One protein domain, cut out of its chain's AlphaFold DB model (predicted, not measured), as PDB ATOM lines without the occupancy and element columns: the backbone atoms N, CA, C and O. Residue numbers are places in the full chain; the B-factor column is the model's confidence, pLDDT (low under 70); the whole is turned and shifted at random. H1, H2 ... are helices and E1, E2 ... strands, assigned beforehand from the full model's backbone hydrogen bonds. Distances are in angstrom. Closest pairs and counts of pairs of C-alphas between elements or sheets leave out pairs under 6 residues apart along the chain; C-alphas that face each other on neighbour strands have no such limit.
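This is residues 288 to 386 of the 434 residues of an uncharacterized protein of alpha proteobacterium HIMB59 (UniProt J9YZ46). With little regular structure, this is one strongly twisted sheet of four strands among long loops, grazed by three short helices. The printed part has 99 residues, 37 in named elements, ordered H1 E1 E2 H2 E3 E4 H3; the mixed sheet runs E2 E1 E3 E4, and the class is mixed. It is compact, radius of gyration of the C-alphas 12.4 A, spanning 34 by 28 by 26 A.

H1, residues 311 to 314, only grazes the sheet. E1, residues 320 to 324, is parallel to its neighbour E2, residues 334 to 339; N 336 and O 321, 2.7 A apart, are within hydrogen-bond range. H2, residues 353 to 359, only grazes the sheet; every O i to N i+4 pair in it is within range. E3, residues 364 to 368, is antiparallel to E1, with N 322 and O 366 at 2.8 A, and forms a hairpin with E4, residues 374 to 379, with N 365 and O 378 at 2.8 A. H3, residues 380 to 383, only grazes the sheet.

H1 begins at C-alpha 311 (-12.263, -80.344, -27.398); H3 ends at C-alpha 383 (-23.030, -66.813, -38.929). E2 measures 16.3 A, E4 14.3 A.

The printed part has no cut. The link E2 to H2 is long. Residues 288 to 298 are among 21 under pLDDT 70.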
ATOM      1  N   GLN A 288     -13.733 -73.927 -52.800       40.25
ATOM      2  CA  GLN A 288     -13.433 -72.567 -52.339       40.25
ATOM      3  C   GLN A 288     -13.451 -72.446 -50.811       40.25
ATOM      4  O   GLN A 288     -13.094 -71.392 -50.275       40.25
ATOM      5  N   SER A 289     -13.837 -73.505 -50.089       45.56
ATOM      6  CA  SER A 289     -13.798 -73.496 -48.634       45.56
ATOM      7  C   SER A 289     -12.349 -73.329 -48.170       45.56
ATOM      8  O   SER A 289     -11.445 -74.083 -48.521       45.56
ATOM      9  N   SER A 290     -12.104 -72.283 -47.383       52.78
ATOM     10  CA  SER A 290     -10.757 -71.973 -46.895       52.78
ATOM     11  C   SER A 290     -10.266 -72.946 -45.805       52.78
ATOM     12  O   SER A 290      -9.182 -72.758 -45.260       52.78
ATOM     13  N   SER A 291     -11.046 -73.980 -45.473       58.62
ATOM     14  CA  SER A 291     -10.730 -74.963 -44.434       58.62
ATOM     15  C   SER A 291     -10.261 -76.296 -45.018       58.62
ATOM     16  O   SER A 291     -10.766 -76.780 -46.026       58.62
ATOM     17  N   LEU A 292      -9.327 -76.945 -44.318       61.59
ATOM     18  CA  LEU A 292      -8.903 -78.323 -44.584       61.59
ATOM     19  C   LEU A 292      -9.929 -79.372 -44.112       61.59
ATOM     20  O   LEU A 292      -9.717 -80.572 -44.322       61.59
ATOM     21  N   PHE A 293     -10.997 -78.953 -43.431       67.75
ATOM     22  CA  PHE A 293     -12.067 -79.800 -42.916       67.75
ATOM     23  C   PHE A 293     -13.397 -79.402 -43.549       67.75
ATOM     24  O   PHE A 293     -13.719 -78.225 -43.662       67.75
ATOM     25  N   PHE A 294     -14.193 -80.402 -43.909       66.50
ATOM     26  CA  PHE A 294     -15.489 -80.232 -44.548       66.50
ATOM     27  C   PHE A 294     -16.558 -81.027 -43.792       66.50
ATOM     28  O   PHE A 294     -16.243 -81.914 -42.987       66.50
ATOM     29  N   LYS A 295     -17.828 -80.703 -44.056       69.62
ATOM     30  CA  LYS A 295     -18.992 -81.448 -43.558       69.62
ATOM     31  C   LYS A 295     -18.791 -82.943 -43.793       69.62
ATOM     32  O   LYS A 295     -18.431 -83.319 -44.891       69.62
ATOM     33  N   GLY A 296     -19.043 -83.782 -42.795       60.12
ATOM     34  CA  GLY A 296     -18.886 -85.235 -42.830       60.12
ATOM     35  C   GLY A 296     -17.556 -85.746 -42.281       60.12
ATOM     36  O   GLY A 296     -17.506 -86.891 -41.846       60.12
ATOM     37  N   ASN A 297     -16.517 -84.909 -42.198       67.56
ATOM     38  CA  ASN A 297     -15.302 -85.279 -41.475       67.56
ATOM     39  C   ASN A 297     -15.548 -85.302 -39.965       67.56
ATOM     40  O   ASN A 297     -16.336 -84.516 -39.440       67.56
ATOM     41  N   PHE A 298     -14.794 -86.130 -39.244       69.19
ATOM     42  CA  PHE A 298     -14.629 -85.922 -37.809       69.19
ATOM     43  C   PHE A 298     -13.773 -84.680 -37.562       69.19
ATOM     44  O   PHE A 298     -12.761 -84.448 -38.236       69.19
ATOM     45  N   PHE A 299     -14.196 -83.887 -36.586       77.75
ATOM     46  CA  PHE A 299     -13.424 -82.772 -36.070       77.75
ATOM     47  C   PHE A 299     -12.080 -83.301 -35.545       77.75
ATOM     48  O   PHE A 299     -12.037 -84.398 -34.984       77.75
ATOM     49  N   PRO A 300     -10.957 -82.603 -35.769       72.81
ATOM     50  CA  PRO A 300      -9.664 -83.090 -35.313       72.81
ATOM     51  C   PRO A 300      -9.635 -83.157 -33.786       72.81
ATOM     52  O   PRO A 300     -10.180 -82.292 -33.098       72.81
ATOM     53  N   GLU A 301      -8.957 -84.169 -33.249       78.38
ATOM     54  CA  GLU A 301      -8.705 -84.214 -31.817       78.38
ATOM     55  C   GLU A 301      -7.672 -83.148 -31.453       78.38
ATOM     56  O   GLU A 301      -6.473 -83.301 -31.685       78.38
ATOM     57  N   ILE A 302      -8.154 -82.047 -30.893       83.19
ATOM     58  CA  ILE A 302      -7.315 -80.946 -30.433       83.19
ATOM     59  C   ILE A 302      -7.322 -80.958 -28.911       83.19
ATOM     60  O   ILE A 302      -8.380 -80.997 -28.274       83.19
ATOM     61  N   LYS A 303      -6.123 -80.942 -28.328       83.75
ATOM     62  CA  LYS A 303      -5.938 -80.814 -26.882       83.75
ATOM     63  C   LYS A 303      -6.185 -79.376 -26.454       83.75
ATOM     64  O   LYS A 303      -5.727 -78.447 -27.116       83.75
ATOM     65  N   ILE A 304      -6.884 -79.225 -25.337       86.12
ATOM     66  CA  ILE A 304      -7.046 -77.932 -24.682       86.12
ATOM     67  C   ILE A 304      -5.734 -77.628 -23.961       86.12
ATOM     68  O   ILE A 304      -5.205 -78.471 -23.233       86.12
ATOM     69  N   GLU A 305      -5.190 -76.442 -24.184       83.00
ATOM     70  CA  GLU A 305      -3.941 -76.028 -23.562       83.00
ATOM     71  C   GLU A 305      -4.087 -75.980 -22.032       83.00
ATOM     72  O   GLU A 305      -5.120 -75.581 -21.497       83.00
ATOM     73  N   GLY A 306      -3.070 -76.461 -21.310       79.81
ATOM     74  CA  GLY A 306      -3.116 -76.566 -19.847       79.81
ATOM     75  C   GLY A 306      -4.067 -77.645 -19.306       79.81
ATOM     76  O   GLY A 306      -4.291 -77.706 -18.099       79.81
ATOM     77  N   SER A 307      -4.619 -78.512 -20.163       80.38
ATOM     78  CA  SER A 307      -5.561 -79.568 -19.784       80.38
ATOM     79  C   SER A 307      -5.173 -80.921 -20.380       80.38
ATOM     80  O   SER A 307      -4.612 -81.022 -21.470       80.38
ATOM     81  N   SER A 308      -5.513 -82.002 -19.675       75.56
ATOM     82  CA  SER A 308      -5.435 -83.366 -20.217       75.56
ATOM     83  C   SER A 308      -6.604 -83.705 -21.151       75.56
ATOM     84  O   SER A 308      -6.609 -84.769 -21.768       75.56
ATOM     85  N   LYS A 309      -7.604 -82.820 -21.251       80.69
ATOM     86  CA  LYS A 309      -8.834 -83.030 -22.023       80.69
ATOM     87  C   LYS A 309      -8.716 -82.466 -23.441       80.69
ATOM     88  O   LYS A 309      -8.050 -81.458 -23.676       80.69
ATOM     89  N   SER A 310      -9.418 -83.091 -24.382       85.19
ATOM     90  CA  SER A 310      -9.592 -82.589 -25.749       85.19
ATOM     91  C   SER A 310     -10.897 -81.804 -25.911       85.19
ATOM     92  O   SER A 310     -11.786 -81.868 -25.054       85.19
ATOM     93  N   ILE A 311     -11.038 -81.086 -27.032       84.19
ATOM     94  CA  ILE A 311     -12.263 -80.344 -27.398       84.19
ATOM     95  C   ILE A 311     -13.504 -81.244 -27.371       84.19
ATOM     96  O   ILE A 311     -14.586 -80.787 -27.013       84.19
ATOM     97  N   PHE A 312     -13.359 -82.542 -27.658       84.25
ATOM     98  CA  PHE A 312     -14.467 -83.497 -27.592       84.25
ATOM     99  C   PHE A 312     -15.144 -83.564 -26.216       84.25
ATOM    100  O   PHE A 312     -16.323 -83.892 -26.139       84.25
ATOM    101  N   SER A 313     -14.444 -83.207 -25.134       84.06
ATOM    102  CA  SER A 313     -15.035 -83.127 -23.790       84.06
ATOM    103  C   SER A 313     -16.045 -81.981 -23.609       84.06
ATOM    104  O   SER A 313     -16.794 -81.968 -22.630       84.06
ATOM    105  N   LEU A 314     -16.074 -81.022 -24.540       86.00
ATOM    106  CA  LEU A 314     -16.951 -79.849 -24.519       86.00
ATOM    107  C   LEU A 314     -18.204 -80.017 -25.393       86.00
ATOM    108  O   LEU A 314     -19.122 -79.202 -25.291       86.00
ATOM    109  N   LEU A 315     -18.266 -81.068 -26.217       86.25
ATOM    110  CA  LEU A 315     -19.409 -81.363 -27.082       86.25
ATOM    111  C   LEU A 315     -20.532 -81.998 -26.257       86.25
ATOM    112  O   LEU A 315     -20.429 -83.153 -25.843       86.25
ATOM    113  N   LYS A 316     -21.588 -81.229 -25.975       80.81
ATOM    114  CA  LYS A 316     -22.649 -81.619 -25.030       80.81
ATOM    115  C   LYS A 316     -24.060 -81.586 -25.613       80.81
ATOM    116  O   LYS A 316     -24.929 -82.258 -25.069       80.81
ATOM    117  N   SER A 317     -24.307 -80.820 -26.672       74.81
ATOM    118  CA  SER A 317     -25.633 -80.690 -27.299       74.81
ATOM    119  C   SER A 317     -25.680 -81.341 -28.672       74.81
ATOM    120  O   SER A 317     -24.640 -81.481 -29.308       74.81
ATOM    121  N   GLU A 318     -26.887 -81.659 -29.153       71.38
ATOM    122  CA  GLU A 318     -27.156 -82.292 -30.463       71.38
ATOM    123  C   GLU A 318     -26.399 -81.641 -31.634       71.38
ATOM    124  O   GLU A 318     -25.949 -82.306 -32.563       71.38
ATOM    125  N   SER A 319     -26.187 -80.329 -31.564       81.06
ATOM    126  CA  SER A 319     -25.227 -79.612 -32.394       81.06
ATOM    127  C   SER A 319     -24.425 -78.671 -31.507       81.06
ATOM    128  O   SER A 319     -24.986 -78.092 -30.581       81.06
ATOM    129  N   ASN A 320     -23.124 -78.533 -31.748       87.50
ATOM    130  CA  ASN A 320     -22.217 -77.650 -31.019       87.50
ATOM    131  C   ASN A 320     -21.554 -76.719 -32.035       87.50
ATOM    132  O   ASN A 320     -20.949 -77.188 -32.998       87.50
ATOM    133  N   LEU A 321     -21.668 -75.413 -31.823       88.81
ATOM    134  CA  LEU A 321     -21.005 -74.405 -32.638       88.81
ATOM    135  C   LEU A 321     -19.567 -74.235 -32.154       88.81
ATOM    136  O   LEU A 321     -19.352 -73.922 -30.991       88.81
ATOM    137  N   ILE A 322     -18.592 -74.409 -33.039       90.50
ATOM    138  CA  ILE A 322     -17.182 -74.129 -32.775       90.50
ATOM    139  C   ILE A 322     -16.752 -72.963 -33.661       90.50
ATOM    140  O   ILE A 322     -16.847 -73.039 -34.887       90.50
ATOM    141  N   CYS A 323     -16.276 -71.885 -33.048       89.44
ATOM    142  CA  CYS A 323     -15.774 -70.706 -33.752       89.44
ATOM    143  C   CYS A 323     -14.686 -70.008 -32.929       89.44
ATOM    144  O   CYS A 323     -14.439 -70.380 -31.778       89.44
ATOM    145  N   SER A 324     -14.010 -69.031 -33.535       88.19
ATOM    146  CA  SER A 324     -13.035 -68.210 -32.817       88.19
ATOM    147  C   SER A 324     -13.697 -67.419 -31.683       88.19
ATOM    148  O   SER A 324     -14.826 -66.942 -31.816       88.19
ATOM    149  N   SER A 325     -12.971 -67.269 -30.575       86.38
ATOM    150  CA  SER A 325     -13.328 -66.417 -29.437       86.38
ATOM    151  C   SER A 325     -13.509 -64.946 -29.789       86.38
ATOM    152  O   SER A 325     -14.207 -64.230 -29.073       86.38
ATOM    153  N   ASP A 326     -12.933 -64.500 -30.905       82.88
ATOM    154  CA  ASP A 326     -13.109 -63.135 -31.402       82.88
ATOM    155  C   ASP A 326     -14.541 -62.886 -31.900       82.88
ATOM    156  O   ASP A 326     -14.950 -61.742 -32.120       82.88
ATOM    157  N   PHE A 327     -15.341 -63.948 -32.036       77.19
ATOM    158  CA  PHE A 327     -16.743 -63.870 -32.400       77.19
ATOM    159  C   PHE A 327     -17.638 -64.210 -31.213       77.19
ATOM    160  O   PHE A 327     -17.486 -65.225 -30.540       77.19
ATOM    161  N   SER A 328     -18.651 -63.372 -30.997       69.62
ATOM    162  CA  SER A 328     -19.683 -63.581 -29.980       69.62
ATOM    163  C   SER A 328     -21.021 -63.939 -30.649       69.62
ATOM    164  O   SER A 328     -21.888 -63.067 -30.809       69.62
ATOM    165  N   PRO A 329     -21.209 -65.189 -31.107       73.06
ATOM    166  CA  PRO A 329     -22.433 -65.589 -31.781       73.06
ATOM    167  C   PRO A 329     -23.612 -65.580 -30.800       73.06
ATOM    168  O   PRO A 329     -23.556 -66.157 -29.717       73.06
ATOM    169  N   LYS A 330     -24.723 -64.944 -31.184       68.19
ATOM    170  CA  LYS A 330     -25.969 -64.950 -30.394       68.19
ATOM    171  C   LYS A 330     -26.853 -66.131 -30.802       68.19
ATOM    172  O   LYS A 330     -27.975 -65.936 -31.266       68.19
ATOM    173  N   GLN A 331     -26.337 -67.352 -30.690       69.81
ATOM    174  CA  GLN A 331     -27.080 -68.571 -31.029       69.81
ATOM    175  C   GLN A 331     -27.550 -69.308 -29.767       69.81
ATOM    176  O   GLN A 331     -26.909 -69.246 -28.724       69.81
ATOM    177  N   LYS A 332     -28.683 -70.021 -29.854       74.25
ATOM    178  CA  LYS A 332     -29.229 -70.854 -28.756       74.25
ATOM    179  C   LYS A 332     -28.540 -72.225 -28.625       74.25
ATOM    180  O   LYS A 332     -28.993 -73.069 -27.860       74.25
ATOM    181  N   ILE A 333     -27.497 -72.461 -29.412       80.38
ATOM    182  CA  ILE A 333     -26.773 -73.728 -29.524       80.38
ATOM    183  C   ILE A 333     -25.539 -73.655 -28.611       80.38
ATOM    184  O   ILE A 333     -24.979 -72.569 -28.439       80.38
ATOM    185  N   ASN A 334     -25.096 -74.778 -28.029       85.44
ATOM    186  CA  ASN A 334     -23.849 -74.811 -27.254       85.44
ATOM    187  C   ASN A 334     -22.701 -74.270 -28.113       85.44
ATOM    188  O   ASN A 334     -22.395 -74.842 -29.160       85.44
ATOM    189  N   THR A 335     -22.099 -73.166 -27.683       88.31
ATOM    190  CA  THR A 335     -21.035 -72.487 -28.419       88.31
ATOM    191  C   THR A 335     -19.720 -72.696 -27.688       88.31
ATOM    192  O   THR A 335     -19.582 -72.341 -26.520       88.31
ATOM    193  N   ILE A 336     -18.754 -73.263 -28.394       89.62
ATOM    194  CA  ILE A 336     -17.386 -73.479 -27.952       89.62
ATOM    195  C   ILE A 336     -16.526 -72.434 -28.657       89.62
ATOM    196  O   ILE A 336     -16.309 -72.497 -29.869       89.62
ATOM    197  N   LEU A 337     -16.066 -71.463 -27.878       89.31
ATOM    198  CA  LEU A 337     -15.182 -70.401 -28.334       89.31
ATOM    199  C   LEU A 337     -13.733 -70.839 -28.143       89.31
ATOM    200  O   LEU A 337     -13.306 -71.105 -27.017       89.31
ATOM    201  N   LEU A 338     -13.008 -70.957 -29.252       89.56
ATOM    202  CA  LEU A 338     -11.609 -71.363 -29.266       89.56
ATOM    203  C   LEU A 338     -10.712 -70.148 -29.466       89.56
ATOM    204  O   LEU A 338     -10.957 -69.335 -30.354       89.56
ATOM    205  N   ALA A 339      -9.653 -70.077 -28.673       88.38
ATOM    206  CA  ALA A 339      -8.662 -69.017 -28.726       88.38
ATOM    207  C   ALA A 339      -7.279 -69.570 -29.073       88.38
ATOM    208  O   ALA A 339      -6.918 -70.675 -28.656       88.38
ATOM    209  N   ASN A 340      -6.491 -68.771 -29.788       84.06
ATOM    210  CA  ASN A 340      -5.055 -68.992 -29.929       84.06
ATOM    211  C   ASN A 340      -4.303 -68.565 -28.647       84.06
ATOM    212  O   ASN A 340      -4.888 -68.010 -27.706       84.06
ATOM    213  N   SER A 341      -2.994 -68.811 -28.606       76.12
ATOM    214  CA  SER A 341      -2.140 -68.509 -27.451       76.12
ATOM    215  C   SER A 341      -2.136 -67.014 -27.084       76.12
ATOM    216  O   SER A 341      -2.038 -66.660 -25.904       76.12
ATOM    217  N   TYR A 342      -2.344 -66.140 -28.077       70.62
ATOM    218  CA  TYR A 342      -2.339 -64.680 -27.958       70.62
ATOM    219  C   TYR A 342      -3.638 -64.076 -27.398       70.62
ATOM    220  O   TYR A 342      -3.648 -62.882 -27.077       70.62
ATOM    221  N   SER A 343      -4.721 -64.854 -27.240       72.38
ATOM    222  CA  SER A 343      -5.956 -64.330 -26.638       72.38
ATOM    223  C   SER A 343      -5.715 -63.874 -25.198       72.38
ATOM    224  O   SER A 343      -5.180 -64.602 -24.347       72.38
ATOM    225  N   LYS A 344      -6.157 -62.644 -24.923       65.06
ATOM    226  CA  LYS A 344      -6.098 -62.006 -23.602       65.06
ATOM    227  C   LYS A 344      -7.265 -62.404 -22.697       65.06
ATOM    228  O   LYS A 344      -7.253 -62.046 -21.523       65.06
ATOM    229  N   ASN A 345      -8.263 -63.128 -23.209       68.06
ATOM    230  CA  ASN A 345      -9.416 -63.539 -22.421       68.06
ATOM    231  C   ASN A 345      -9.121 -64.845 -21.674       68.06
ATOM    232  O   ASN A 345      -8.809 -65.875 -22.269       68.06
ATOM    233  N   HIS A 346      -9.234 -64.816 -20.346       59.88
ATOM    234  CA  HIS A 346      -8.939 -65.977 -19.497       59.88
ATOM    235  C   HIS A 346     -10.017 -67.070 -19.525       59.88
ATOM    236  O   HIS A 346      -9.770 -68.171 -19.040       59.88
ATOM    237  N   PHE A 347     -11.197 -66.776 -20.075       64.31
ATOM    238  CA  PHE A 347     -12.329 -67.705 -20.125       64.31
ATOM    239  C   PHE A 347     -12.431 -68.484 -21.441       64.31
ATOM    240  O   PHE A 347     -13.238 -69.411 -21.531       64.31
ATOM    241  N   ASP A 348     -11.624 -68.135 -22.444       75.44
ATOM    242  CA  ASP A 348     -11.646 -68.815 -23.735       75.44
ATOM    243  C   ASP A 348     -10.950 -70.174 -23.644       75.44
ATOM    244  O   ASP A 348      -9.968 -70.362 -22.917       75.44
ATOM    245  N   VAL A 349     -11.431 -71.139 -24.426       84.44
ATOM    246  CA  VAL A 349     -10.781 -72.446 -24.526       84.44
ATOM    247  C   VAL A 349      -9.541 -72.290 -25.402       84.44
ATOM    248  O   VAL A 349      -9.633 -72.241 -26.630       84.44
ATOM    249  N   LYS A 350      -8.373 -72.202 -24.766       87.25
ATOM    250  CA  LYS A 350      -7.095 -72.060 -25.469       87.25
ATOM    251  C   LYS A 350      -6.670 -73.359 -26.138       87.25
ATOM    252  O   LYS A 350      -6.728 -74.438 -25.540       87.25
ATOM    253  N   ILE A 351      -6.228 -73.241 -27.381       86.38
ATOM    254  CA  ILE A 351      -5.643 -74.322 -28.172       86.38
ATOM    255  C   ILE A 351      -4.328 -73.850 -28.784       86.38
ATOM    256  O   ILE A 351      -4.084 -72.657 -28.927       86.38
ATOM    257  N   ASN A 352      -3.484 -74.803 -29.177       83.06
ATOM    258  CA  ASN A 352      -2.221 -74.492 -29.839       83.06
ATOM    259  C   ASN A 352      -2.450 -73.710 -31.151       83.06
ATOM    260  O   ASN A 352      -3.342 -74.057 -31.929       83.06
ATOM    261  N   ASP A 353      -1.597 -72.720 -31.423       79.75
ATOM    262  CA  ASP A 353      -1.675 -71.844 -32.600       79.75
ATOM    263  C   ASP A 353      -1.721 -72.608 -33.926       79.75
ATOM    264  O   ASP A 353      -2.540 -72.304 -34.787       79.75
ATOM    265  N   SER A 354      -0.930 -73.674 -34.073       73.88
ATOM    266  CA  SER A 354      -0.961 -74.512 -35.274       73.88
ATOM    267  C   SER A 354      -2.313 -75.197 -35.462       73.88
ATOM    268  O   SER A 354      -2.758 -75.376 -36.590       73.88
ATOM    269  N   ALA A 355      -2.988 -75.586 -34.374       75.31
ATOM    270  CA  ALA A 355      -4.331 -76.156 -34.451       75.31
ATOM    271  C   ALA A 355      -5.377 -75.083 -34.788       75.31
ATOM    272  O   ALA A 355      -6.298 -75.353 -35.558       75.31
ATOM    273  N   TYR A 356      -5.216 -73.872 -34.251       82.88
ATOM    274  CA  TYR A 356      -6.070 -72.727 -34.556       82.88
ATOM    275  C   TYR A 356      -5.983 -72.341 -36.045       82.88
ATOM    276  O   TYR A 356      -7.008 -72.231 -36.721       82.88
ATOM    277  N   GLU A 357      -4.766 -72.240 -36.586       77.31
ATOM    278  CA  GLU A 357      -4.510 -71.983 -38.008       77.31
ATOM    279  C   GLU A 357      -5.012 -73.121 -38.906       77.31
ATOM    280  O   GLU A 357      -5.651 -72.869 -39.927       77.31
ATOM    281  N   LEU A 358      -4.786 -74.381 -38.513       74.31
ATOM    282  CA  LEU A 358      -5.256 -75.561 -39.251       74.31
ATOM    283  C   LEU A 358      -6.784 -75.569 -39.413       74.31
ATOM    284  O   LEU A 358      -7.305 -76.009 -40.441       74.31
ATOM    285  N   LEU A 359      -7.501 -75.104 -38.390       79.00
ATOM    286  CA  LEU A 359      -8.951 -74.943 -38.410       79.00
ATOM    287  C   LEU A 359      -9.407 -73.659 -39.115       79.00
ATOM    288  O   LEU A 359     -10.596 -73.535 -39.403       79.00
ATOM    289  N   ASN A 360      -8.506 -72.716 -39.394       82.06
ATOM    290  CA  ASN A 360      -8.803 -71.433 -40.032       82.06
ATOM    291  C   ASN A 360     -10.015 -70.723 -39.385       82.06
ATOM    292  O   ASN A 360     -10.963 -70.297 -40.055       82.06
ATOM    293  N   LEU A 361      -9.994 -70.656 -38.047       85.31
ATOM    294  CA  LEU A 361     -11.094 -70.147 -37.215       85.31
ATOM    295  C   LEU A 361     -11.330 -68.641 -37.347       85.31
ATOM    296  O   LEU A 361     -12.332 -68.148 -36.840       85.31
ATOM    297  N   ASP A 362     -10.451 -67.921 -38.043       81.94
ATOM    298  CA  ASP A 362     -10.652 -66.509 -38.383       81.94
ATOM    299  C   ASP A 362     -11.621 -66.335 -39.559       81.94
ATOM    300  O   ASP A 362     -12.217 -65.272 -39.735       81.94
ATOM    301  N   LYS A 363     -11.777 -67.372 -40.394       79.19
ATOM    302  CA  LYS A 363     -12.612 -67.327 -41.601       79.19
ATOM    303  C   LYS A 363     -13.829 -68.225 -41.510       79.19
ATOM    304  O   LYS A 363     -14.873 -67.851 -42.041       79.19
ATOM    305  N   CYS A 364     -13.709 -69.380 -40.858       84.12
ATOM    306  CA  CYS A 364     -14.746 -70.405 -40.840       84.12
ATOM    307  C   CYS A 364     -15.241 -70.726 -39.425       84.12
ATOM    308  O   CYS A 364     -14.496 -70.648 -38.450       84.12
ATOM    309  N   TYR A 365     -16.490 -71.172 -39.335       86.75
ATOM    310  CA  TYR A 365     -17.042 -71.834 -38.158       86.75
ATOM    311  C   TYR A 365     -17.471 -73.261 -38.489       86.75
ATOM    312  O   TYR A 365     -17.658 -73.623 -39.653       86.75
ATOM    313  N   TYR A 366     -17.659 -74.063 -37.444       87.06
ATOM    314  CA  TYR A 366     -18.043 -75.464 -37.546       87.06
ATOM    315  C   TYR A 366     -19.292 -75.732 -36.715       87.06
ATOM    316  O   TYR A 366     -19.370 -75.308 -35.566       87.06
ATOM    317  N   LEU A 367     -20.241 -76.488 -37.261       85.69
ATOM    318  CA  LEU A 367     -21.234 -77.189 -36.447       85.69
ATOM    319  C   LEU A 367     -20.793 -78.638 -36.300       85.69
ATOM    320  O   LEU A 367     -20.496 -79.303 -37.293       85.69
ATOM    321  N   VAL A 368     -20.729 -79.112 -35.059       83.81
ATOM    322  CA  VAL A 368     -20.190 -80.428 -34.707       83.81
ATOM    323  C   VAL A 368     -21.167 -81.167 -33.796       83.81
ATOM    324  O   VAL A 368     -21.629 -80.618 -32.796       83.81
ATOM    325  N   SER A 369     -21.494 -82.415 -34.123       79.94
ATOM    326  CA  SER A 369     -22.335 -83.278 -33.283       79.94
ATOM    327  C   SER A 369     -21.624 -83.678 -31.973       79.94
ATOM    328  O   SER A 369     -20.396 -83.606 -31.896       79.94
ATOM    329  N   PRO A 370     -22.334 -84.195 -30.954       78.00
ATOM    330  CA  PRO A 370     -21.746 -84.863 -29.780       78.00
ATOM    331  C   PRO A 370     -20.753 -85.986 -30.115       78.00
ATOM    332  O   PRO A 370     -19.805 -86.275 -29.372       78.00
ATOM    333  N   SER A 371     -20.957 -86.651 -31.253       71.44
ATOM    334  CA  SER A 371     -20.056 -87.681 -31.765       71.44
ATOM    335  C   SER A 371     -18.742 -87.124 -32.329       71.44
ATOM    336  O   SER A 371     -17.795 -87.892 -32.480       71.44
ATOM    337  N   GLY A 372     -18.631 -85.807 -32.526       74.75
ATOM    338  CA  GLY A 372     -17.454 -85.156 -33.102       74.75
ATOM    339  C   GLY A 372     -17.513 -85.034 -34.624       74.75
ATOM    340  O   GLY A 372     -16.519 -84.666 -35.243       74.75
ATOM    341  N   LEU A 373     -18.651 -85.355 -35.234       74.12
ATOM    342  CA  LEU A 373     -18.873 -85.289 -36.672       74.12
ATOM    343  C   LEU A 373     -19.210 -83.855 -37.078       74.12
ATOM    344  O   LEU A 373     -20.109 -83.238 -36.508       74.12
ATOM    345  N   ILE A 374     -18.517 -83.323 -38.079       75.44
ATOM    346  CA  ILE A 374     -18.790 -81.991 -38.615       75.44
ATOM    347  C   ILE A 374     -20.062 -82.063 -39.459       75.44
ATOM    348  O   ILE A 374     -20.093 -82.721 -40.495       75.44
ATOM    349  N   THR A 375     -21.116 -81.367 -39.052       71.12
ATOM    350  CA  THR A 375     -22.385 -81.309 -39.789       71.12
ATOM    351  C   THR A 375     -22.467 -80.098 -40.718       71.12
ATOM    352  O   THR A 375     -23.225 -80.132 -41.688       71.12
ATOM    353  N   MET A 376     -21.653 -79.064 -40.476       75.31
ATOM    354  CA  MET A 376     -21.541 -77.869 -41.316       75.31
ATOM    355  C   MET A 376     -20.170 -77.206 -41.143       75.31
ATOM    356  O   MET A 376     -19.632 -77.181 -40.038       75.31
ATOM    357  N   VAL A 377     -19.649 -76.637 -42.231       77.00
ATOM    358  CA  VAL A 377     -18.543 -75.669 -42.234       77.00
ATOM    359  C   VAL A 377     -18.977 -74.513 -43.111       77.00
ATOM    360  O   VAL A 377     -19.450 -74.752 -44.219       77.00
ATOM    361  N   ASP A 378     -18.854 -73.286 -42.622       74.94
ATOM    362  CA  ASP A 378     -19.219 -72.096 -43.390       74.94
ATOM    363  C   ASP A 378     -18.419 -70.880 -42.910       74.94
ATOM    364  O   ASP A 378     -17.749 -70.923 -41.875       74.94
ATOM    365  N   LEU A 379     -18.457 -69.799 -43.681       79.19
ATOM    366  CA  LEU A 379     -17.779 -68.554 -43.371       79.19
ATOM    367  C   LEU A 379     -18.439 -67.851 -42.188       79.19
ATOM    368  O   LEU A 379     -19.662 -67.761 -42.075       79.19
ATOM    369  N   ILE A 380     -17.621 -67.251 -41.331       78.12
ATOM    370  CA  ILE A 380     -18.103 -66.512 -40.157       78.12
ATOM    371  C   ILE A 380     -18.969 -65.312 -40.559       78.12
ATOM    372  O   ILE A 380     -19.901 -64.948 -39.841       78.12
ATOM    373  N   SER A 381     -18.752 -64.756 -41.755       74.06
ATOM    374  CA  SER A 381     -19.614 -63.725 -42.348       74.06
ATOM    375  C   SER A 381     -21.085 -64.142 -42.466       74.06
ATOM    376  O   SER A 381     -21.960 -63.275 -42.493       74.06
ATOM    377  N   ASN A 382     -21.366 -65.445 -42.532       72.56
ATOM    378  CA  ASN A 382     -22.711 -65.997 -42.688       72.56
ATOM    379  C   ASN A 382     -23.369 -66.316 -41.339       72.56
ATOM    380  O   ASN A 382     -24.589 -66.423 -41.257       72.56
ATOM    381  N   LEU A 383     -22.588 -66.375 -40.256       72.38
ATOM    382  CA  LEU A 383     -23.030 -66.813 -38.929       72.38
ATOM    383  C   LEU A 383     -24.137 -65.914 -38.340       72.38
ATOM    384  O   LEU A 383     -25.044 -66.396 -37.660       72.38
ATOM    385  N   ASN A 384     -24.090 -64.611 -38.641       63.88
ATOM    386  CA  ASN A 384     -25.072 -63.614 -38.195       63.88
ATOM    387  C   ASN A 384     -26.096 -63.224 -39.274       63.88
ATOM    388  O   ASN A 384     -26.982 -62.403 -39.012       63.88
ATOM    389  N   GLN A 385     -25.998 -63.777 -40.486       60.75
ATOM    390  CA  GLN A 385     -27.006 -63.537 -41.511       60.75
ATOM    391  C   GLN A 385     -28.240 -64.362 -41.150       60.75
ATOM    392  O   GLN A 385     -28.199 -65.588 -41.129       60.75
ATOM    393  N   LYS A 386     -29.355 -63.690 -40.831       43.19
ATOM    394  CA  LYS A 386     -30.649 -64.368 -40.685       43.19
ATOM    395  C   LYS A 386     -30.905 -65.120 -41.984       43.19
ATOM    396  O   LYS A 386     -31.136 -64.470 -42.998       43.19
TER     397      LYS A 386